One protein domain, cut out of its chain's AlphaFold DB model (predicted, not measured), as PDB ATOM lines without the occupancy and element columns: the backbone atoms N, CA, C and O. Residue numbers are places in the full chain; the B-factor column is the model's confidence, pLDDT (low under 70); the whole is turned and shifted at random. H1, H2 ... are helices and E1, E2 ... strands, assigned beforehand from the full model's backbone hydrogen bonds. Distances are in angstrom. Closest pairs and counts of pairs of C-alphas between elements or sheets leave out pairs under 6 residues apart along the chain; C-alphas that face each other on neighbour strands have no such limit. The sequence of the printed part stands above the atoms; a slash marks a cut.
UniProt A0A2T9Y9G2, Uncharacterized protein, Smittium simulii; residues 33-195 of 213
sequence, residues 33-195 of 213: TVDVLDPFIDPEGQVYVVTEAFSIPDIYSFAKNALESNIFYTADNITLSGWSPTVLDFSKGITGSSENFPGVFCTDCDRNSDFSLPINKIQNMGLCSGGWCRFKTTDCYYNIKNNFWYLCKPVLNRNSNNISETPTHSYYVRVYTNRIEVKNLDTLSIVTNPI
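AT A GLANCE: This is residues 33 to 195 of the 213 residues of an uncharacterized protein of Smittium simulii (UniProt A0A2T9Y9G2). A strongly twisted ribbon of eight antiparallel strands runs from E7 at one edge to E10 at the other, and the long hairpin of E1 and E2 covers part of it, with E1 over E3, E4 and E5, in a sandwich that is only partly face to face. H1 crosses the E6 and E7 end of the ribbon, E4 and E5 are near the middle of the domain, and E8, E9 and E10 make the far end, beyond the reach of the hairpin. The printed part has 163 residues, with two named helices and ten named strands in the order E1 E2 H1 H2 E3 E4 E5 E6 E7 E8 E9 E10; the large sheet runs E7 E6 E5 E4 E3 E8 E9 E10. The class is mixed, helices and strands, with under half of the residues, 68, in named elements. The whole is compact, with a radius of gyration of the C-alphas of 16.0 A and spans of 46 by 41 by 28 A.

IN THESE COORDINATES: E1, residues 33 to 41, starts at C-alpha 33 (179.443, 240.765, 199.528) and is 25.4 A long. E2, residues 47 to 56, is 25.3 A long and bends by 61 degrees at residue 53. H1, residues 59 to 68, is 14.0 A long and starts at C-alpha 59 (182.316, 243.107, 209.218); H2 is residues 78 to 81. The short strands follow: E3, residues 119 to 122; E4, 126 to 129; E5, 132 to 134; E6, 141 to 143; and E7, 148 to 150. E8, residues 169 to 175, is 18.9 A long, E9, residues 179 to 184, 16.3 A, and E10, residues 190 to 194, 12.8 A, ending at C-alpha 194 (196.938, 217.499, 193.371).

HOW THE PARTS SIT: E3 to E7 form a meander, each strand the antiparallel neighbour of the one before, and E8, E9 and E10 form another. In the hairpin E3 and E4, N 120 and O 128 are 2.8 A apart; in E6 and E7, N 150 and O 141 are 2.7 A apart. The pairing of E8 is staggered: its residues 169 to 171 pair with E3, where N 121 and O 169 are 3.1 A apart, and its residues 171 to 175 pair with E9, where N 172 and O 183 are 2.8 A apart. In the hairpin E1 and E2, at 152 degrees, N 34 and O 54 are 2.9 A apart. These two strands face the large sheet as a sandwich, two sheets face to face, with best planes 14 degrees apart and strands at 49 degrees; the closest C-alphas of E1 and E4, Asp 35 and Ser 129, are 7.1 A apart. H1 is on the large sheet, making two layers, a helix on one face of a sheet, at a height over the sheet of 9.2 A. It lies over E6, but only just, with 3 of its C-alphas there, and runs across the strands, at 67 degrees to E6 on the local plane. H2 is not on the sheet, but only just, with 4 pairs of C-alphas within 10 A; H1 and H2 are apart. Every O i to N i+4 pair of H1 is within hydrogen-bond range; H2 is too short for such a pair.

THE WHOLE: The C-alphas of Asn 112 and Asn 159, the two farthest apart, are 48.6 A from each other. The printed part has no cut. The links H2 to E3, residues 82 to 118, and E7 to E8, residues 151 to 168, are long; residues 105 to 106 pair in parallel with residues 48 to 49 of E2. The mean pLDDT of the printed part is 76.7, and residues 109 to 115 and 156 to 195 are under 70.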
ATOM      1  N   THR A  33     180.655 241.300 200.147       80.81
ATOM      2  CA  THR A  33     179.443 240.765 199.528       80.81
ATOM      3  C   THR A  33     179.522 239.245 199.520       80.81
ATOM      4  O   THR A  33     180.551 238.680 199.149       80.81
ATOM      5  N   VAL A  34     178.449 238.588 199.948       83.38
ATOM      6  CA  VAL A  34     178.340 237.129 200.024       83.38
ATOM      7  C   VAL A  34     177.074 236.691 199.307       83.38
ATOM      8  O   VAL A  34     176.021 237.285 199.526       83.38
ATOM      9  N   ASP A  35     177.165 235.629 198.511       85.44
ATOM     10  CA  ASP A  35     175.979 234.973 197.965       85.44
ATOM     11  C   ASP A  35     175.256 234.216 199.083       85.44
ATOM     12  O   ASP A  35     175.851 233.384 199.788       85.44
ATOM     13  N   VAL A  36     173.974 234.515 199.267       89.75
ATOM     14  CA  VAL A  36     173.127 233.883 200.279       89.75
ATOM     15  C   VAL A  36     171.984 233.127 199.632       89.75
ATOM     16  O   VAL A  36     171.479 233.514 198.582       89.75
ATOM     17  N   LEU A  37     171.611 232.021 200.272       90.00
ATOM     18  CA  LEU A  37     170.430 231.256 199.916       90.00
ATOM     19  C   LEU A  37     169.274 231.742 200.780       90.00
ATOM     20  O   LEU A  37     169.346 231.659 202.009       90.00
ATOM     21  N   ASP A  38     168.225 232.241 200.140       88.62
ATOM     22  CA  ASP A  38     166.994 232.627 200.818       88.62
ATOM     23  C   ASP A  38     165.940 231.532 200.648       88.62
ATOM     24  O   ASP A  38     165.533 231.270 199.510       88.62
ATOM     25  N   PRO A  39     165.536 230.839 201.729       89.75
ATOM     26  CA  PRO A  39     164.644 229.705 201.605       89.75
ATOM     27  C   PRO A  39     163.170 230.121 201.591       89.75
ATOM     28  O   PRO A  39     162.749 231.068 202.254       89.75
ATOM     29  N   PHE A  40     162.352 229.312 200.933       85.50
ATOM     30  CA  PHE A  40     160.913 229.271 201.155       85.50
ATOM     31  C   PHE A  40     160.413 227.827 201.070       85.50
ATOM     32  O   PHE A  40     161.022 226.982 200.414       85.50
ATOM     33  N   ILE A  41     159.318 227.544 201.774       83.38
ATOM     34  CA  ILE A  41     158.746 226.200 201.884       83.38
ATOM     35  C   ILE A  41     157.404 226.188 201.152       83.38
ATOM     36  O   ILE A  41     156.587 227.091 201.357       83.38
ATOM     37  N   ASP A  42     157.180 225.195 200.295       83.50
ATOM     38  CA  ASP A  42     155.881 224.985 199.651       83.50
ATOM     39  C   ASP A  42     154.866 224.294 200.595       83.50
ATOM     40  O   ASP A  42     155.216 223.880 201.705       83.50
ATOM     41  N   PRO A  43     153.582 224.179 200.209       83.00
ATOM     42  CA  PRO A  43     152.582 223.491 201.024       83.00
ATOM     43  C   PRO A  43     152.884 222.006 201.284       83.00
ATOM     44  O   PRO A  43     152.407 221.464 202.282       83.00
ATOM     45  N   GLU A  44     153.654 221.346 200.414       84.19
ATOM     46  CA  GLU A  44     154.109 219.963 200.579       84.19
ATOM     47  C   GLU A  44     155.321 219.813 201.524       84.19
ATOM     48  O   GLU A  44     155.665 218.693 201.911       84.19
ATOM     49  N   GLY A  45     155.943 220.917 201.949       80.56
ATOM     50  CA  GLY A  45     157.104 220.930 202.842       80.56
ATOM     51  C   GLY A  45     158.459 220.902 202.126       80.56
ATOM     52  O   GLY A  45     159.494 220.762 202.785       80.56
ATOM     53  N   GLN A  46     158.485 221.032 200.799       86.38
ATOM     54  CA  GLN A  46     159.704 221.120 200.009       86.38
ATOM     55  C   GLN A  46     160.359 222.490 200.187       86.38
ATOM     56  O   GLN A  46     159.716 223.535 200.085       86.38
ATOM     57  N   VAL A  47     161.674 222.483 200.415       85.94
ATOM     58  CA  VAL A  47     162.474 223.705 200.523       85.94
ATOM     59  C   VAL A  47     163.001 224.103 199.151       85.94
ATOM     60  O   VAL A  47     163.688 223.324 198.477       85.94
ATOM     61  N   TYR A  48     162.709 225.339 198.776       86.31
ATOM     62  CA  TYR A  48     163.259 226.026 197.620       86.31
ATOM     63  C   TYR A  48     164.169 227.151 198.084       86.31
ATOM     64  O   TYR A  48     163.966 227.702 199.164       86.31
ATOM     65  N   VAL A  49     165.156 227.506 197.266       85.94
ATOM     66  CA  VAL A  49     166.013 228.670 197.519       85.94
ATOM     67  C   VAL A  49     166.114 229.571 196.298       85.94
ATOM     68  O   VAL A  49     166.012 229.118 195.148       85.94
ATOM     69  N   VAL A  50     166.336 230.848 196.583       85.38
ATOM     70  CA  VAL A  50     166.775 231.866 195.627       85.38
ATOM     71  C   VAL A  50     168.164 232.342 196.042       85.38
ATOM     72  O   VAL A  50     168.441 232.472 197.239       85.38
ATOM     73  N   THR A  51     169.042 232.587 195.074       85.12
ATOM     74  CA  THR A  51     170.340 233.212 195.326       85.12
ATOM     75  C   THR A  51     170.222 234.732 195.311       85.12
ATOM     76  O   THR A  51     169.620 235.329 194.422       85.12
ATOM     77  N   GLU A  52     170.827 235.393 196.290       86.25
ATOM     78  CA  GLU A  52     170.945 236.851 196.288       86.25
ATOM     79  C   GLU A  52     172.314 237.295 196.817       86.25
ATOM     80  O   GLU A  52     172.948 236.615 197.628       86.25
ATOM     81  N   ALA A  53     172.759 238.473 196.385       86.19
ATOM     82  CA  ALA A  53     173.962 239.097 196.912       86.19
ATOM     83  C   ALA A  53     173.637 239.877 198.196       86.19
ATOM     84  O   ALA A  53     172.919 240.879 198.162       86.19
ATOM     85  N   PHE A  54     174.210 239.465 199.324       87.69
ATOM     86  CA  PHE A  54     174.072 240.144 200.611       87.69
ATOM     87  C   PHE A  54     175.339 240.931 200.946       87.69
ATOM     88  O   PHE A  54     176.433 240.368 201.013       87.69
ATOM     89  N   SER A  55     175.202 242.239 201.179       88.00
ATOM     90  CA  SER A  55     176.328 243.101 201.548       88.00
ATOM     91  C   SER A  55     176.438 243.247 203.064       88.00
ATOM     92  O   SER A  55     175.491 243.666 203.728       88.00
ATOM     93  N   ILE A  56     177.616 242.944 203.604       85.44
ATOM     94  CA  ILE A  56     177.997 243.196 204.993       85.44
ATOM     95  C   ILE A  56     178.829 244.482 205.002       85.44
ATOM     96  O   ILE A  56     180.008 244.424 204.652       85.44
ATOM     97  N   PRO A  57     178.256 245.643 205.364       73.88
ATOM     98  CA  PRO A  57     178.933 246.935 205.227       73.88
ATOM     99  C   PRO A  57     180.048 247.159 206.258       73.88
ATOM    100  O   PRO A  57     181.005 247.872 205.978       73.88
ATOM    101  N   ASP A  58     179.928 246.560 207.445       82.25
ATOM    102  CA  ASP A  58     180.930 246.613 208.511       82.25
ATOM    103  C   ASP A  58     181.044 245.229 209.152       82.25
ATOM    104  O   ASP A  58     180.220 244.843 209.987       82.25
ATOM    105  N   ILE A  59     182.067 244.476 208.746       80.56
ATOM    106  CA  ILE A  59     182.316 243.107 209.218       80.56
ATOM    107  C   ILE A  59     182.501 243.049 210.737       80.56
ATOM    108  O   ILE A  59     182.088 242.072 211.363       80.56
ATOM    109  N   TYR A  60     183.088 244.077 211.351       78.62
ATOM    110  CA  TYR A  60     183.350 244.082 212.789       78.62
ATOM    111  C   TYR A  60     182.064 244.258 213.578       78.62
ATOM    112  O   TYR A  60     181.763 243.453 214.464       78.62
ATOM    113  N   SER A  61     181.286 245.286 213.230       81.94
ATOM    114  CA  SER A  61     179.977 245.508 213.840       81.94
ATOM    115  C   SER A  61     179.055 244.320 213.580       81.94
ATOM    116  O   SER A  61     178.360 243.876 214.488       81.94
ATOM    117  N   PHE A  62     179.111 243.739 212.381       85.94
ATOM    118  CA  PHE A  62     178.362 242.538 212.035       85.94
ATOM    119  C   PHE A  62     178.739 241.338 212.910       85.94
ATOM    120  O   PHE A  62     177.860 240.734 213.521       85.94
ATOM    121  N   ALA A  63     180.029 241.010 213.025       84.38
ATOM    122  CA  ALA A  63     180.485 239.883 213.834       84.38
ATOM    123  C   ALA A  63     180.138 240.077 215.317       84.38
ATOM    124  O   ALA A  63     179.705 239.138 215.983       84.38
ATOM    125  N   LYS A  64     180.274 241.306 215.830       84.38
ATOM    126  CA  LYS A  64     179.857 241.649 217.190       84.38
ATOM    127  C   LYS A  64     178.353 241.425 217.385       84.38
ATOM    128  O   LYS A  64     177.970 240.715 218.310       84.38
ATOM    129  N   ASN A  65     177.521 241.962 216.494       86.62
ATOM    130  CA  ASN A  65     176.067 241.808 216.556       86.62
ATOM    131  C   ASN A  65     175.648 240.335 216.459       86.62
ATOM    132  O   ASN A  65     174.770 239.897 217.198       86.62
ATOM    133  N   ALA A  66     176.308 239.554 215.603       89.38
ATOM    134  CA  ALA A  66     176.061 238.124 215.481       89.38
ATOM    135  C   ALA A  66     176.323 237.389 216.800       89.38
ATOM    136  O   ALA A  66     175.503 236.595 217.253       89.38
ATOM    137  N   LEU A  67     177.439 237.690 217.463       86.56
ATOM    138  CA  LEU A  67     177.790 237.101 218.756       86.56
ATOM    139  C   LEU A  67     176.828 237.529 219.882       86.56
ATOM    140  O   LEU A  67     176.583 236.766 220.822       86.56
ATOM    141  N   GLU A  68     176.250 238.724 219.773       86.12
ATOM    142  CA  GLU A  68     175.224 239.242 220.682       86.12
ATOM    143  C   GLU A  68     173.812 238.709 220.363       86.12
ATOM    144  O   GLU A  68     172.963 238.708 221.256       86.12
ATOM    145  N   SER A  69     173.565 238.172 219.158       87.62
ATOM    146  CA  SER A  69     172.247 237.678 218.728       87.62
ATOM    147  C   SER A  69     171.686 236.625 219.681       87.62
ATOM    148  O   SER A  69     172.351 235.647 220.038       87.62
ATOM    149  N   ASN A  70     170.441 236.824 220.109       86.38
ATOM    150  CA  ASN A  70     169.717 235.908 220.993       86.38
ATOM    151  C   ASN A  70     168.781 234.965 220.231       86.38
ATOM    152  O   ASN A  70     168.132 234.130 220.855       86.38
ATOM    153  N   ILE A  71     168.713 235.092 218.904       92.44
ATOM    154  CA  ILE A  71     167.892 234.221 218.070       92.44
ATOM    155  C   ILE A  71     168.695 232.957 217.788       92.44
ATOM    156  O   ILE A  71     169.811 233.005 217.263       92.44
ATOM    157  N   PHE A  72     168.129 231.825 218.180       93.75
ATOM    158  CA  PHE A  72     168.771 230.529 218.092       93.75
ATOM    159  C   PHE A  72     167.738 229.455 217.762       93.75
ATOM    160  O   PHE A  72     166.678 229.400 218.386       93.75
ATOM    161  N   TYR A  73     168.094 228.585 216.824       95.44
ATOM    162  CA  TYR A  73     167.299 227.437 216.428       95.44
ATOM    163  C   TYR A  73     168.081 226.129 216.610       95.44
ATOM    164  O   TYR A  73     169.285 226.040 216.362       95.44
ATOM    165  N   THR A  74     167.376 225.086 217.026       95.31
ATOM    166  CA  THR A  74     167.816 223.689 216.999       95.31
ATOM    167  C   THR A  74     167.222 222.996 215.776       95.31
ATOM    168  O   THR A  74     166.403 223.568 215.057       95.31
ATOM    169  N   ALA A  75     167.594 221.737 215.546       94.31
ATOM    170  CA  ALA A  75     166.942 220.921 214.523       94.31
ATOM    171  C   ALA A  75     165.411 220.845 214.715       94.31
ATOM    172  O   ALA A  75     164.679 220.750 213.735       94.31
ATOM    173  N   ASP A  76     164.924 220.958 215.954       94.56
ATOM    174  CA  ASP A  76     163.501 220.807 216.281       94.56
ATOM    175  C   ASP A  76     162.643 222.012 215.874       94.56
ATOM    176  O   ASP A  76     161.434 221.875 215.707       94.56
ATOM    177  N   ASN A  77     163.236 223.204 215.749       94.19
ATOM    178  CA  ASN A  77     162.483 224.445 215.539       94.19
ATOM    179  C   ASN A  77     163.008 225.321 214.391       94.19
ATOM    180  O   ASN A  77     162.461 226.397 214.152       94.19
ATOM    181  N   ILE A  78     164.027 224.869 213.655       94.62
ATOM    182  CA  ILE A  78     164.606 225.610 212.526       94.62
ATOM    183  C   ILE A  78     163.598 225.868 211.392       94.62
ATOM    184  O   ILE A  78     163.743 226.850 210.666       94.62
ATOM    185  N   THR A  79     162.522 225.083 211.303       92.50
ATOM    186  CA  THR A  79     161.405 225.299 210.361       92.50
ATOM    187  C   THR A  79     160.734 226.660 210.518       92.50
ATOM    188  O   THR A  79     160.274 227.227 209.529       92.50
ATOM    189  N   LEU A  80     160.774 227.256 211.715       90.69
ATOM    190  CA  LEU A  80     160.293 228.621 211.963       90.69
ATOM    191  C   LEU A  80     161.099 229.691 211.204       90.69
ATOM    192  O   LEU A  80     160.631 230.815 211.056       90.69
ATOM    193  N   SER A  81     162.298 229.350 210.725       89.62
ATOM    194  CA  SER A  81     163.164 230.228 209.931       89.62
ATOM    195  C   SER A  81     163.036 230.034 208.414       89.62
ATOM    196  O   SER A  81     163.784 230.654 207.663       89.62
ATOM    197  N   GLY A  82     162.132 229.156 207.959       89.81
ATOM    198  CA  GLY A  82     161.993 228.779 206.545       89.81
ATOM    199  C   GLY A  82     162.934 227.657 206.093       89.81
ATOM    200  O   GLY A  82     162.852 227.213 204.954       89.81
ATOM    201  N   TRP A  83     163.796 227.152 206.977       92.56
ATOM    202  CA  TRP A  83     164.713 226.045 206.695       92.56
ATOM    203  C   TRP A  83     164.226 224.726 207.295       92.56
ATOM    204  O   TRP A  83     163.712 224.703 208.406       92.56
ATOM    205  N   SER A  84     164.468 223.597 206.628       91.31
ATOM    206  CA  SER A  84     164.220 222.269 207.210       91.31
ATOM    207  C   SER A  84     165.504 221.674 207.807       91.31
ATOM    208  O   SER A  84     166.562 221.777 207.183       91.31
ATOM    209  N   PRO A  85     165.452 220.982 208.963       91.81
ATOM    210  CA  PRO A  85     166.620 220.272 209.485       91.81
ATOM    211  C   PRO A  85     167.113 219.175 208.530       91.81
ATOM    212  O   PRO A  85     168.299 218.865 208.517       91.81
ATOM    213  N   THR A  86     166.229 218.605 207.703       90.25
ATOM    214  CA  THR A  86     166.590 217.559 206.731       90.25
ATOM    215  C   THR A  86     167.402 218.086 205.555       90.25
ATOM    216  O   THR A  86     168.087 217.302 204.907       90.25
ATOM    217  N   VAL A  87     167.330 219.393 205.293       89.06
ATOM    218  CA  VAL A  87     168.027 220.046 204.181       89.06
ATOM    219  C   VAL A  87     169.227 220.867 204.647       89.06
ATOM    220  O   VAL A  87     169.791 221.614 203.862       89.06
ATOM    221  N   LEU A  88     169.615 220.761 205.921       92.88
ATOM    222  CA  LEU A  88     170.792 221.418 206.487       92.88
ATOM    223  C   LEU A  88     171.759 220.360 207.025       92.88
ATOM    224  O   LEU A  88     171.636 219.924 208.170       92.88
ATOM    225  N   ASP A  89     172.750 219.978 206.219       92.12
ATOM    226  CA  ASP A  89     173.786 219.017 206.611       92.12
ATOM    227  C   ASP A  89     175.172 219.671 206.672       92.12
ATOM    228  O   ASP A  89     175.927 219.754 205.703       92.12
ATOM    229  N   PHE A  90     175.554 220.093 207.872       91.56
ATOM    230  CA  PHE A  90     176.891 220.621 208.129       91.56
ATOM    231  C   PHE A  90     177.833 219.602 208.782       91.56
ATOM    232  O   PHE A  90     178.836 219.990 209.383       91.56
ATOM    233  N   SER A  91     177.573 218.296 208.659       87.00
ATOM    234  CA  SER A  91     178.434 217.240 209.224       87.00
ATOM    235  C   SER A  91     179.888 217.318 208.736       87.00
ATOM    236  O   SER A  91     180.821 216.924 209.441       87.00
ATOM    237  N   LYS A  92     180.098 217.883 207.542       83.31
ATOM    238  CA  LYS A  92     181.417 218.142 206.945       83.31
ATOM    239  C   LYS A  92     181.916 219.584 207.134       83.31
ATOM    240  O   LYS A  92     183.003 219.916 206.661       83.31
ATOM    241  N   GLY A  93     181.176 220.435 207.845       86.19
ATOM    242  CA  GLY A  93     181.387 221.885 207.910       86.19
ATOM    243  C   GLY A  93     180.833 222.613 206.681       86.19
ATOM    244  O   GLY A  93     179.995 222.070 205.974       86.19
ATOM    245  N   ILE A  94     181.305 223.839 206.424       87.25
ATOM    246  CA  ILE A  94     180.920 224.626 205.240       87.25
ATOM    247  C   ILE A  94     181.766 224.184 204.043       87.25
ATOM    248  O   ILE A  94     182.969 224.449 204.003       87.25
ATOM    249  N   THR A  95     181.136 223.499 203.091       82.69
ATOM    250  CA  THR A  95     181.752 222.968 201.867       82.69
ATOM    251  C   THR A  95     181.490 223.843 200.647       82.69
ATOM    252  O   THR A  95     182.192 223.698 199.650       82.69
ATOM    253  N   GLY A  96     180.494 224.733 200.716       80.12
ATOM    254  CA  GLY A  96     180.069 225.555 199.581       80.12
ATOM    255  C   GLY A  96     179.501 224.733 198.428       80.12
ATOM    256  O   GLY A  96     179.663 225.097 197.269       80.12
ATOM    257  N   SER A  97     178.874 223.598 198.732       81.44
ATOM    258  CA  SER A  97     178.240 222.725 197.745       81.44
ATOM    259  C   SER A  97     176.835 222.315 198.180       81.44
ATOM    260  O   SER A  97     176.452 222.494 199.340       81.44
ATOM    261  N   SER A  98     176.101 221.692 197.259       80.44
ATOM    262  CA  SER A  98     174.821 221.012 197.508       80.44
ATOM    263  C   SER A  98     174.870 220.003 198.665       80.44
ATOM    264  O   SER A  98     173.839 219.721 199.264       80.44
ATOM    265  N   GLU A  99     176.055 219.504 199.047       84.50
ATOM    266  CA  GLU A  99     176.214 218.613 200.206       84.50
ATOM    267  C   GLU A  99     175.767 219.258 201.522       84.50
ATOM    268  O   GLU A  99     175.316 218.544 202.410       84.50
ATOM    269  N   ASN A 100     175.881 220.586 201.655       88.81
ATOM    270  CA  ASN A 100     175.365 221.288 202.829       88.81
ATOM    271  C   ASN A 100     173.852 221.481 202.810       88.81
ATOM    272  O   ASN A 100     173.256 221.718 203.861       88.81
ATOM    273  N   PHE A 101     173.253 221.370 201.628       88.69
ATOM    274  CA  PHE A 101     171.859 221.691 201.371       88.69
ATOM    275  C   PHE A 101     171.143 220.546 200.635       88.69
ATOM    276  O   PHE A 101     170.586 220.762 199.552       88.69
ATOM    277  N   PRO A 102     171.188 219.305 201.162       86.75
ATOM    278  CA  PRO A 102     170.644 218.156 200.456       86.75
ATOM    279  C   PRO A 102     169.136 218.313 200.258       86.75
ATOM    280  O   PRO A 102     168.398 218.630 201.187       86.75
ATOM    281  N   GLY A 103     168.668 218.075 199.033       81.31
ATOM    282  CA  GLY A 103     167.243 218.158 198.711       81.31
ATOM    283  C   GLY A 103     166.683 219.580 198.632       81.31
ATOM    284  O   GLY A 103     165.473 219.723 198.494       81.31
ATOM    285  N   VAL A 104     167.521 220.621 198.689       82.69
ATOM    286  CA  VAL A 104     167.111 221.984 198.335       82.69
ATOM    287  C   VAL A 104     167.017 222.120 196.817       82.69
ATOM    288  O   VAL A 104     167.961 221.785 196.098       82.69
ATOM    289  N   PHE A 105     165.913 222.686 196.328       81.38
ATOM    290  CA  PHE A 105     165.786 223.077 194.924       81.38
ATOM    291  C   PHE A 105     166.104 224.557 194.753       81.38
ATOM    292  O   PHE A 105     165.359 225.427 195.203       81.38
ATOM    293  N   CYS A 106     167.206 224.851 194.071       79.06
ATOM    294  CA  CYS A 106     167.501 226.218 193.677       79.06
ATOM    295  C   CYS A 106     166.707 226.593 192.422       79.06
ATOM    296  O   CYS A 106     166.736 225.874 191.419       79.06
ATOM    297  N   THR A 107     165.976 227.702 192.490       78.88
ATOM    298  CA  THR A 107     165.054 228.125 191.422       78.88
ATOM    299  C   THR A 107     165.713 228.992 190.350       78.88
ATOM    300  O   THR A 107     165.249 229.003 189.210       78.88
ATOM    301  N   ASP A 108     166.809 229.663 190.696       78.62
ATOM    302  CA  ASP A 108     167.573 230.593 189.862       78.62
ATOM    303  C   ASP A 108     169.028 230.144 189.620       78.62
ATOM    304  O   ASP A 108     169.770 230.814 188.904       78.62
ATOM    305  N   CYS A 109     169.429 228.986 190.152       69.69
ATOM    306  CA  CYS A 109     170.705 228.350 189.830       69.69
ATOM    307  C   CYS A 109     170.625 227.571 188.510       69.69
ATOM    308  O   CYS A 109     169.562 227.092 188.104       69.69
ATOM    309  N   ASP A 110     171.777 227.347 187.873       61.22
ATOM    310  CA  ASP A 110     171.874 226.445 186.724       61.22
ATOM    311  C   ASP A 110     171.363 225.036 187.089       61.22
ATOM    312  O   ASP A 110     171.967 224.317 187.883       61.22
ATOM    313  N   ARG A 111     170.243 224.626 186.470       46.75
ATOM    314  CA  ARG A 111     169.450 223.408 186.763       46.75
ATOM    315  C   ARG A 111     170.204 222.067 186.766       46.75
ATOM    316  O   ARG A 111     169.617 221.065 187.160       46.75
ATOM    317  N   ASN A 112     171.452 222.020 186.298       42.12
ATOM    318  CA  ASN A 112     172.174 220.780 185.988       42.12
ATOM    319  C   ASN A 112     173.511 220.613 186.726       42.12
ATOM    320  O   ASN A 112     174.275 219.707 186.390       42.12
ATOM    321  N   SER A 113     173.822 221.455 187.706       49.41
ATOM    322  CA  SER A 113     175.037 221.313 188.504       49.41
ATOM    323  C   SER A 113     174.697 221.249 189.985       49.41
ATOM    324  O   SER A 113     173.851 221.991 190.478       49.41
ATOM    325  N   ASP A 114     175.392 220.370 190.711       62.28
ATOM    326  CA  ASP A 114     175.658 220.600 192.127       62.28
ATOM    327  C   ASP A 114     176.102 222.057 192.264       62.28
ATOM    328  O   ASP A 114     177.183 222.426 191.789       62.28
ATOM    329  N   PHE A 115     175.241 222.922 192.803       66.38
ATOM    330  CA  PHE A 115     175.571 224.335 192.863       66.38
ATOM    331  C   PHE A 115     176.768 224.496 193.806       66.38
ATOM    332  O   PHE A 115     176.774 224.001 194.936       66.38
ATOM    333  N   SER A 116     177.827 225.128 193.298       73.56
ATOM    334  CA  SER A 116     179.050 225.412 194.042       73.56
ATOM    335  C   SER A 116     179.079 226.900 194.351       73.56
ATOM    336  O   SER A 116     179.221 227.728 193.451       73.56
ATOM    337  N   LEU A 117     178.914 227.224 195.628       75.94
ATOM    338  CA  LEU A 117     178.898 228.581 196.144       75.94
ATOM    339  C   LEU A 117     180.299 228.975 196.628       75.94
ATOM    340  O   LEU A 117     181.031 228.133 197.162       75.94
ATOM    341  N   PRO A 118     180.692 230.252 196.488       80.12
ATOM    342  CA  PRO A 118     181.949 230.741 197.043       80.12
ATOM    343  C   PRO A 118     182.047 230.480 198.551       80.12
ATOM    344  O   PRO A 118     181.041 230.506 199.270       80.12
ATOM    345  N   ILE A 119     183.269 230.260 199.042       84.00
ATOM    346  CA  ILE A 119     183.544 230.149 200.477       84.00
ATOM    347  C   ILE A 119     184.286 231.407 200.921       84.00
ATOM    348  O   ILE A 119     185.458 231.621 200.610       84.00
ATOM    349  N   ASN A 120     183.611 232.225 201.714       84.31
ATOM    350  CA  ASN A 120     184.158 233.464 202.246       84.31
ATOM    351  C   ASN A 120     184.666 233.234 203.669       84.31
ATOM    352  O   ASN A 120     183.945 232.690 204.506       84.31
ATOM    353  N   LYS A 121     185.899 233.648 203.978       85.19
ATOM    354  CA  LYS A 121     186.407 233.604 205.353       85.19
ATOM    355  C   LYS A 121     186.150 234.948 206.023       85.19
ATOM    356  O   LYS A 121     187.004 235.829 205.988       85.19
ATOM    357  N   ILE A 122     184.996 235.085 206.668       83.44
ATOM    358  CA  ILE A 122     184.641 236.304 207.395       83.44
ATOM    359  C   ILE A 122     185.350 236.312 208.742       83.44
ATOM    360  O   ILE A 122     185.261 235.373 209.546       83.44
ATOM    361  N   GLN A 123     186.061 237.398 209.011       76.88
ATOM    362  CA  GLN A 123     186.798 237.534 210.248       76.88
ATOM    363  C   GLN A 123     185.875 237.439 211.474       76.88
ATOM    364  O   GLN A 123     184.778 237.984 211.492       76.88
ATOM    365  N   ASN A 124     186.323 236.719 212.508       78.38
ATOM    366  CA  ASN A 124     185.578 236.453 213.746       78.38
ATOM    367  C   ASN A 124     184.284 235.630 213.587       78.38
ATOM    368  O   ASN A 124     183.760 235.182 214.600       78.38
ATOM    369  N   MET A 125     183.840 235.343 212.359       82.19
ATOM    370  CA  MET A 125     182.677 234.500 212.053       82.19
ATOM    371  C   MET A 125     183.059 233.138 211.470       82.19
ATOM    372  O   MET A 125     182.324 232.184 211.672       82.19
ATOM    373  N   GLY A 126     184.223 233.014 210.822       87.25
ATOM    374  CA  GLY A 126     184.746 231.756 210.280       87.25
ATOM    375  C   GLY A 126     184.486 231.583 208.782       87.25
ATOM    376  O   GLY A 126     184.607 232.540 208.024       87.25
ATOM    377  N   LEU A 127     184.231 230.347 208.344       90.31
ATOM    378  CA  LEU A 127     183.985 230.032 206.929       90.31
ATOM    379  C   LEU A 127     182.502 230.170 206.618       90.31
ATOM    380  O   LEU A 127     181.690 229.654 207.380       90.31
ATOM    381  N   CYS A 128     182.169 230.816 205.506       90.19
ATOM    382  CA  CYS A 128     180.804 231.152 205.134       90.19
ATOM    383  C   CYS A 128     180.498 230.771 203.688       90.19
ATOM    384  O   CYS A 128     181.302 231.051 202.802       90.19
ATOM    385  N   SER A 129     179.331 230.185 203.438       90.06
ATOM    386  CA  SER A 129     178.828 229.919 202.089       90.06
ATOM    387  C   SER A 129     177.304 229.821 202.096       90.06
ATOM    388  O   SER A 129     176.727 229.352 203.077       90.06
ATOM    389  N   GLY A 130     176.645 230.310 201.043       89.00
ATOM    390  CA  GLY A 130     175.178 230.310 200.946       89.00
ATOM    391  C   GLY A 130     174.481 231.029 202.100       89.00
ATOM    392  O   GLY A 130     173.388 230.647 202.499       89.00
ATOM    393  N   GLY A 131     175.128 232.044 202.677       91.44
ATOM    394  CA  GLY A 131     174.621 232.772 203.840       91.44
ATOM    395  C   GLY A 131     174.807 232.081 205.192       91.44
ATOM    396  O   GLY A 131     174.427 232.648 206.214       91.44
ATOM    397  N   TRP A 132     175.438 230.910 205.235       94.75
ATOM    398  CA  TRP A 132     175.718 230.179 206.468       94.75
ATOM    399  C   TRP A 132     177.196 230.245 206.827       94.75
ATOM    400  O   TRP A 132     178.045 229.863 206.029       94.75
ATOM    401  N   CYS A 133     177.506 230.694 208.043       93.38
ATOM    402  CA  CYS A 133     178.860 230.791 208.579       93.38
ATOM    403  C   CYS A 133     179.093 229.790 209.708       93.38
ATOM    404  O   CYS A 133     178.362 229.796 210.693       93.38
ATOM    405  N   ARG A 134     180.158 228.993 209.638       93.25
ATOM    406  CA  ARG A 134     180.616 228.169 210.763       93.25
ATOM    407  C   ARG A 134     181.514 228.979 211.684       93.25
ATOM    408  O   ARG A 134     182.611 229.365 211.276       93.25
ATOM    409  N   PHE A 135     181.115 229.133 212.945       89.88
ATOM    410  CA  PHE A 135     181.906 229.868 213.925       89.88
ATOM    411  C   PHE A 135     183.209 229.146 214.274       89.88
ATOM    412  O   PHE A 135     183.228 228.160 215.016       89.88
ATOM    413  N   LYS A 136     184.332 229.677 213.777       83.06
ATOM    414  CA  LYS A 136     185.688 229.144 214.008       83.06
ATOM    415  C   LYS A 136     185.738 227.626 213.739       83.06
ATOM    416  O   LYS A 136     185.414 227.187 212.643       83.06
ATOM    417  N   THR A 137     186.162 226.828 214.718       74.06
ATOM    418  CA  THR A 137     186.221 225.356 214.650       74.06
ATOM    419  C   THR A 137     185.082 224.685 215.424       74.06
ATOM    420  O   THR A 137     185.207 223.523 215.794       74.06
ATOM    421  N   THR A 138     184.014 225.423 215.733       85.88
ATOM    422  CA  THR A 138     182.832 224.902 216.439       85.88
ATOM    423  C   THR A 138     181.798 224.384 215.449       85.88
ATOM    424  O   THR A 138     181.867 224.715 214.270       85.88
ATOM    425  N   ASP A 139     180.811 223.630 215.922       89.75
ATOM    426  CA  ASP A 139     179.660 223.209 215.112       89.75
ATOM    427  C   ASP A 139     178.453 224.145 215.307       89.75
ATOM    428  O   ASP A 139     177.304 223.725 215.211       89.75
ATOM    429  N   CYS A 140     178.726 225.426 215.594       92.00
ATOM    430  CA  CYS A 140     177.725 226.486 215.636       92.00
ATOM    431  C   CYS A 140     177.694 227.207 214.290       92.00
ATOM    432  O   CYS A 140     178.724 227.720 213.828       92.00
ATOM    433  N   TYR A 141     176.511 227.280 213.687       95.44
ATOM    434  CA  TYR A 141     176.312 227.890 212.377       95.44
ATOM    435  C   TYR A 141     175.486 229.158 212.519       95.44
ATOM    436  O   TYR A 141     174.527 229.188 213.278       95.44
ATOM    437  N   TYR A 142     175.853 230.210 211.807       95.69
ATOM    438  CA  TYR A 142     175.153 231.483 211.840       95.69
ATOM    439  C   TYR A 142     174.615 231.820 210.459       95.69
ATOM    440  O   TYR A 142     175.379 231.824 209.492       95.69
ATOM    441  N   ASN A 143     173.323 232.121 210.368       95.69
ATOM    442  CA  ASN A 143     172.718 232.619 209.143       95.69
ATOM    443  C   ASN A 143     172.896 234.145 209.075       95.69
ATOM    444  O   ASN A 143     172.339 234.881 209.892       95.69
ATOM    445  N   ILE A 144     173.696 234.620 208.115       93.38
ATOM    446  CA  ILE A 144     174.114 236.028 208.040       93.38
ATOM    447  C   ILE A 144     172.984 236.971 207.642       93.38
ATOM    448  O   ILE A 144     172.941 238.091 208.146       93.38
ATOM    449  N   LYS A 145     172.076 236.512 206.774       92.31
ATOM    450  CA  LYS A 145     170.940 237.301 206.293       92.31
ATOM    451  C   LYS A 145     169.887 237.438 207.390       92.31
ATOM    452  O   LYS A 145     169.446 238.539 207.703       92.31
ATOM    453  N   ASN A 146     169.535 236.312 208.010       92.25
ATOM    454  CA  ASN A 146     168.414 236.216 208.943       92.25
ATOM    455  C   ASN A 146     168.818 236.406 210.417       92.25
ATOM    456  O   ASN A 146     167.959 236.363 211.296       92.25
ATOM    457  N   ASN A 147     170.104 236.652 210.694       93.19
ATOM    458  CA  ASN A 147     170.632 237.043 212.008       93.19
ATOM    459  C   ASN A 147     170.293 236.054 213.146       93.19
ATOM    460  O   ASN A 147     169.814 236.439 214.216       93.19
ATOM    461  N   PHE A 148     170.550 234.762 212.932       95.12
ATOM    462  CA  PHE A 148     170.318 233.733 213.948       95.12
ATOM    463  C   PHE A 148     171.396 232.648 213.969       95.12
ATOM    464  O   PHE A 148     172.063 232.376 212.969       95.12
ATOM    465  N   TRP A 149     171.520 231.988 215.121       95.94
ATOM    466  CA  TRP A 149     172.366 230.814 215.326       95.94
ATOM    467  C   TRP A 149     171.603 229.502 215.114       95.94
ATOM    468  O   TRP A 149     170.417 229.409 215.423       95.94
ATOM    469  N   TYR A 150     172.298 228.467 214.656       96.38
ATOM    470  CA  TYR A 150     171.803 227.105 214.480       96.38
ATOM    471  C   TYR A 150     172.716 226.095 215.192       96.38
ATOM    472  O   TYR A 150     173.943 226.238 215.177       96.38
ATOM    473  N   LEU A 151     172.101 225.080 215.813       94.38
ATOM    474  CA  LEU A 151     172.684 224.023 216.667       94.38
ATOM    475  C   LEU A 151     173.316 224.488 217.983       94.38
ATOM    476  O   LEU A 151     173.035 223.909 219.030       94.38
ATOM    477  N   CYS A 152     174.122 225.546 217.964       90.62
ATOM    478  CA  CYS A 152     174.593 226.195 219.182       90.62
ATOM    479  C   CYS A 152     174.864 227.688 218.997       90.62
ATOM    480  O   CYS A 152     174.999 228.185 217.881       90.62
ATOM    481  N   LYS A 153     174.984 228.400 220.125       88.50
ATOM    482  CA  LYS A 153     175.504 229.769 220.193       88.50
ATOM    483  C   LYS A 153     176.914 229.742 220.797       88.50
ATOM    484  O   LYS A 153     177.105 229.114 221.842       88.50
ATOM    485  N   PRO A 154     177.901 230.432 220.205       83.62
ATOM    486  CA  PRO A 154     179.217 230.555 220.810       83.62
ATOM    487  C   PRO A 154     179.144 231.280 222.153       83.62
ATOM    488  O   PRO A 154     178.550 232.354 222.267       83.62
ATOM    489  N   VAL A 155     179.800 230.732 223.174       72.69
ATOM    490  CA  VAL A 155     179.981 231.440 224.442       72.69
ATOM    491  C   VAL A 155     181.140 232.416 224.272       72.69
ATOM    492  O   VAL A 155     182.292 232.008 224.109       72.69
ATOM    493  N   LEU A 156     180.846 233.716 224.305       66.38
ATOM    494  CA  LEU A 156     181.890 234.729 224.399       66.38
ATOM    495  C   LEU A 156     182.565 234.616 225.760       66.38
ATOM    496  O   LEU A 156     181.952 234.858 226.800       66.38
ATOM    497  N   ASN A 157     183.846 234.265 225.761       53.31
ATOM    498  CA  ASN A 157     184.637 234.362 226.972       53.31
ATOM    499  C   ASN A 157     184.843 235.861 227.246       53.31
ATOM    500  O   ASN A 157     185.450 236.542 226.421       53.31
ATOM    501  N   ARG A 158     184.326 236.397 228.365       46.06
ATOM    502  CA  ARG A 158     184.291 237.851 228.680       46.06
ATOM    503  C   ARG A 158     185.653 238.565 228.629       46.06
ATOM    504  O   ARG A 158     185.694 239.787 228.642       46.06
ATOM    505  N   ASN A 159     186.750 237.817 228.539       44.00
ATOM    506  CA  ASN A 159     188.110 238.341 228.431       44.00
ATOM    507  C   ASN A 159     188.613 238.485 226.979       44.00
ATOM    508  O   ASN A 159     189.729 238.954 226.774       44.00
ATOM    509  N   SER A 160     187.839 238.097 225.954       46.50
ATOM    510  CA  SER A 160     188.234 238.246 224.546       46.50
ATOM    511  C   SER A 160     187.723 239.562 223.944       46.50
ATOM    512  O   SER A 160     186.890 239.559 223.043       46.50
ATOM    513  N   ASN A 161     188.249 240.696 224.411       44.81
ATOM    514  CA  ASN A 161     188.038 241.994 223.748       44.81
ATOM    515  C   ASN A 161     188.859 242.150 222.456       44.81
ATOM    516  O   ASN A 161     188.763 243.166 221.775       44.81
ATOM    517  N   ASN A 162     189.648 241.141 222.088       46.19
ATOM    518  CA  ASN A 162     190.503 241.193 220.912       46.19
ATOM    519  C   ASN A 162     189.750 240.660 219.688       46.19
ATOM    520  O   ASN A 162     190.037 239.573 219.182       46.19
ATOM    521  N   ILE A 163     188.775 241.438 219.217       53.44
ATOM    522  CA  ILE A 163     188.380 241.414 217.808       53.44
ATOM    523  C   ILE A 163     189.602 241.962 217.061       53.44
ATOM    524  O   ILE A 163     189.867 243.157 217.083       53.44
ATOM    525  N   SER A 164     190.432 241.064 216.527       48.81
ATOM    526  CA  SER A 164     191.620 241.437 215.747       48.81
ATOM    527  C   SER A 164     191.190 242.144 214.453       48.81
ATOM    528  O   SER A 164     190.045 241.976 214.052       48.81
ATOM    529  N   GLU A 165     192.079 242.867 213.770       48.66
ATOM    530  CA  GLU A 165     191.830 243.542 212.478       48.66
ATOM    531  C   GLU A 165     192.520 242.835 211.286       48.66
ATOM    532  O   GLU A 165     193.046 243.467 210.371       48.66
ATOM    533  N   THR A 166     192.616 241.503 211.293       47.62
ATOM    534  CA  THR A 166     193.214 240.772 210.164       47.62
ATOM    535  C   THR A 166     192.313 240.814 208.925       47.62
ATOM    536  O   THR A 166     191.121 240.530 209.051       47.62
ATOM    537  N   PRO A 167     192.867 241.045 207.722       49.94
ATOM    538  CA  PRO A 167     192.087 241.160 206.495       49.94
ATOM    539  C   PRO A 167     191.196 239.937 206.234       49.94
ATOM    540  O   PRO A 167     191.608 238.779 206.389       49.94
ATOM    541  N   THR A 168     189.951 240.215 205.841       50.94
ATOM    542  CA  THR A 168     189.014 239.211 205.326       50.94
ATOM    543  C   THR A 168     189.511 238.754 203.965       50.94
ATOM    544  O   THR A 168     189.884 239.593 203.153       50.94
ATOM    545  N   HIS A 169     189.543 237.437 203.751       57.81
ATOM    546  CA  HIS A 169     189.965 236.864 202.481       57.81
ATOM    547  C   HIS A 169     188.834 236.049 201.860       57.81
ATOM    548  O   HIS A 169     188.191 235.243 202.548       57.81
ATOM    549  N   SER A 170     188.616 236.236 200.565       48.19
ATOM    550  CA  SER A 170     187.573 235.538 199.812       48.19
ATOM    551  C   SER A 170     188.202 234.464 198.934       48.19
ATOM    552  O   SER A 170     189.166 234.722 198.210       48.19
ATOM    553  N   TYR A 171     187.672 233.241 198.984       57.69
ATOM    554  CA  TYR A 171     188.202 232.128 198.203       57.69
ATOM    555  C   TYR A 171     187.103 231.461 197.378       57.69
ATOM    556  O   TYR A 171     185.997 231.193 197.842       57.69
ATOM    557  N   TYR A 172     187.439 231.117 196.144       48.94
ATOM    558  CA  TYR A 172     186.676 230.158 195.364       48.94
ATOM    559  C   TYR A 172     187.314 228.783 195.543       48.94
ATOM    560  O   TYR A 172     188.497 228.611 195.244       48.94
ATOM    561  N   VAL A 173     186.554 227.815 196.053       52.97
ATOM    562  CA  VAL A 173     187.015 226.433 196.226       52.97
ATOM    563  C   VAL A 173     186.208 225.544 195.295       52.97
ATOM    564  O   VAL A 173     184.989 225.480 195.408       52.97
ATOM    565  N   ARG A 174     186.884 224.840 194.388       49.84
ATOM    566  CA  ARG A 174     186.263 223.847 193.512       49.84
ATOM    567  C   ARG A 174     186.875 222.484 193.770       49.84
ATOM    568  O   ARG A 174     188.084 222.287 193.643       49.84
ATOM    569  N   VAL A 175     186.022 221.537 194.124       47.75
ATOM    570  CA  VAL A 175     186.421 220.165 194.420       47.75
ATOM    571  C   VAL A 175     186.144 219.303 193.192       47.75
ATOM    572  O   VAL A 175     185.029 219.272 192.684       47.75
ATOM    573  N   TYR A 176     187.172 218.614 192.714       47.69
ATOM    574  CA  TYR A 176     187.093 217.607 191.661       47.69
ATOM    575  C   TYR A 176     187.390 216.229 192.255       47.69
ATOM    576  O   TYR A 176     188.002 216.113 193.317       47.69
ATOM    577  N   THR A 177     187.050 215.169 191.524       48.50
ATOM    578  CA  THR A 177     187.340 213.779 191.919       48.50
ATOM    579  C   THR A 177     188.823 213.503 192.186       48.50
ATOM    580  O   THR A 177     189.143 212.617 192.970       48.50
ATOM    581  N   ASN A 178     189.736 214.255 191.565       52.53
ATOM    582  CA  ASN A 178     191.184 214.043 191.656       52.53
ATOM    583  C   ASN A 178     191.996 215.279 192.091       52.53
ATOM    584  O   ASN A 178     193.224 215.210 192.167       52.53
ATOM    585  N   ARG A 179     191.355 216.422 192.345       50.84
ATOM    586  CA  ARG A 179     192.054 217.665 192.704       50.84
ATOM    587  C   ARG A 179     191.138 218.638 193.428       50.84
ATOM    588  O   ARG A 179     189.922 218.584 193.279       50.84
ATOM    589  N   ILE A 180     191.734 219.568 194.162       52.38
ATOM    590  CA  ILE A 180     191.020 220.706 194.742       52.38
ATOM    591  C   ILE A 180     191.682 221.976 194.219       52.38
ATOM    592  O   ILE A 180     192.902 222.143 194.309       52.38
ATOM    593  N   GLU A 181     190.872 222.842 193.625       54.03
ATOM    594  CA  GLU A 181     191.276 224.165 193.170       54.03
ATOM    595  C   GLU A 181     190.847 225.182 194.221       54.03
ATOM    596  O   GLU A 181     189.670 225.259 194.569       54.03
ATOM    597  N   VAL A 182     191.799 225.965 194.729       56.44
ATOM    598  CA  VAL A 182     191.521 227.101 195.609       56.44
ATOM    599  C   VAL A 182     192.038 228.354 194.918       56.44
ATOM    600  O   VAL A 182     193.231 228.479 194.639       56.44
ATOM    601  N   LYS A 183     191.143 229.290 194.623       60.62
ATOM    602  CA  LYS A 183     191.484 230.588 194.044       60.62
ATOM    603  C   LYS A 183     191.228 231.665 195.083       60.62
ATOM    604  O   LYS A 183     190.104 231.807 195.551       60.62
ATOM    605  N   ASN A 184     192.266 232.417 195.430       63.56
ATOM    606  CA  ASN A 184     192.105 233.626 196.228       63.56
ATOM    607  C   ASN A 184     191.517 234.716 195.318       63.56
ATOM    608  O   ASN A 184     192.092 235.033 194.271       63.56
ATOM    609  N   LEU A 185     190.341 235.227 195.674       55.22
ATOM    610  CA  LEU A 185     189.631 236.244 194.900       55.22
ATOM    611  C   LEU A 185     190.229 237.640 195.098       55.22
ATOM    612  O   LEU A 185     190.081 238.478 194.215       55.22
ATOM    613  N   ASP A 186     190.977 237.855 196.179       54.19
ATOM    614  CA  ASP A 186     191.619 239.134 196.486       54.19
ATOM    615  C   ASP A 186     192.931 239.323 195.705       54.19
ATOM    616  O   ASP A 186     193.347 240.448 195.444       54.19
ATOM    617  N   THR A 187     193.585 238.229 195.296       51.75
ATOM    618  CA  THR A 187     194.887 238.265 194.597       51.75
ATOM    619  C   THR A 187     194.867 237.664 193.190       51.75
ATOM    620  O   THR A 187     195.912 237.602 192.544       51.75
ATOM    621  N   LEU A 188     193.712 237.188 192.702       46.31
ATOM    622  CA  LEU A 188     193.541 236.455 191.430       46.31
ATOM    623  C   LEU A 188     194.467 235.229 191.249       46.31
ATOM    624  O   LEU A 188     194.469 234.610 190.183       46.31
ATOM    625  N   SER A 189     195.216 234.831 192.278       40.19
ATOM    626  CA  SER A 189     196.172 233.729 192.228       40.19
ATOM    627  C   SER A 189     195.475 232.384 192.437       40.19
ATOM    628  O   SER A 189     194.681 232.219 193.370       40.19
ATOM    629  N   ILE A 190     195.801 231.410 191.587       40.47
ATOM    630  CA  ILE A 190     195.270 230.046 191.639       40.47
ATOM    631  C   ILE A 190     196.294 229.149 192.336       40.47
ATOM    632  O   ILE A 190     197.443 229.075 191.903       40.47
ATOM    633  N   VAL A 191     195.871 228.441 193.383       49.25
ATOM    634  CA  VAL A 191     196.653 227.368 194.005       49.25
ATOM    635  C   VAL A 191     195.973 226.038 193.691       49.25
ATOM    636  O   VAL A 191     194.850 225.770 194.119       49.25
ATOM    637  N   THR A 192     196.658 225.193 192.925       40.19
ATOM    638  CA  THR A 192     196.229 223.826 192.606       40.19
ATOM    639  C   THR A 192     197.017 222.835 193.445       40.19
ATOM    640  O   THR A 192     198.229 222.716 193.263       40.19
ATOM    641  N   ASN A 193     196.337 222.085 194.312       49.16
ATOM    642  CA  ASN A 193     196.953 220.975 195.034       49.16
ATOM    643  C   ASN A 193     196.448 219.644 194.452       49.16
ATOM    644  O   ASN A 193     195.248 219.358 194.542       49.16
ATOM    645  N   PRO A 194     197.322 218.826 193.835       42.97
ATOM    646  CA  PRO A 194     196.938 217.499 193.371       42.97
ATOM    647  C   PRO A 194     196.624 216.591 194.567       42.97
ATOM    648  O   PRO A 194     197.372 216.567 195.547       42.97
ATOM    649  N   ILE A 195     195.535 215.820 194.491       46.22
ATOM    650  CA  ILE A 195     195.281 214.750 195.462       46.22
ATOM    651  C   ILE A 195     196.144 213.552 195.030       46.22
ATOM    652  O   ILE A 195     196.014 213.109 193.887       46.22
TER     653      ILE A 195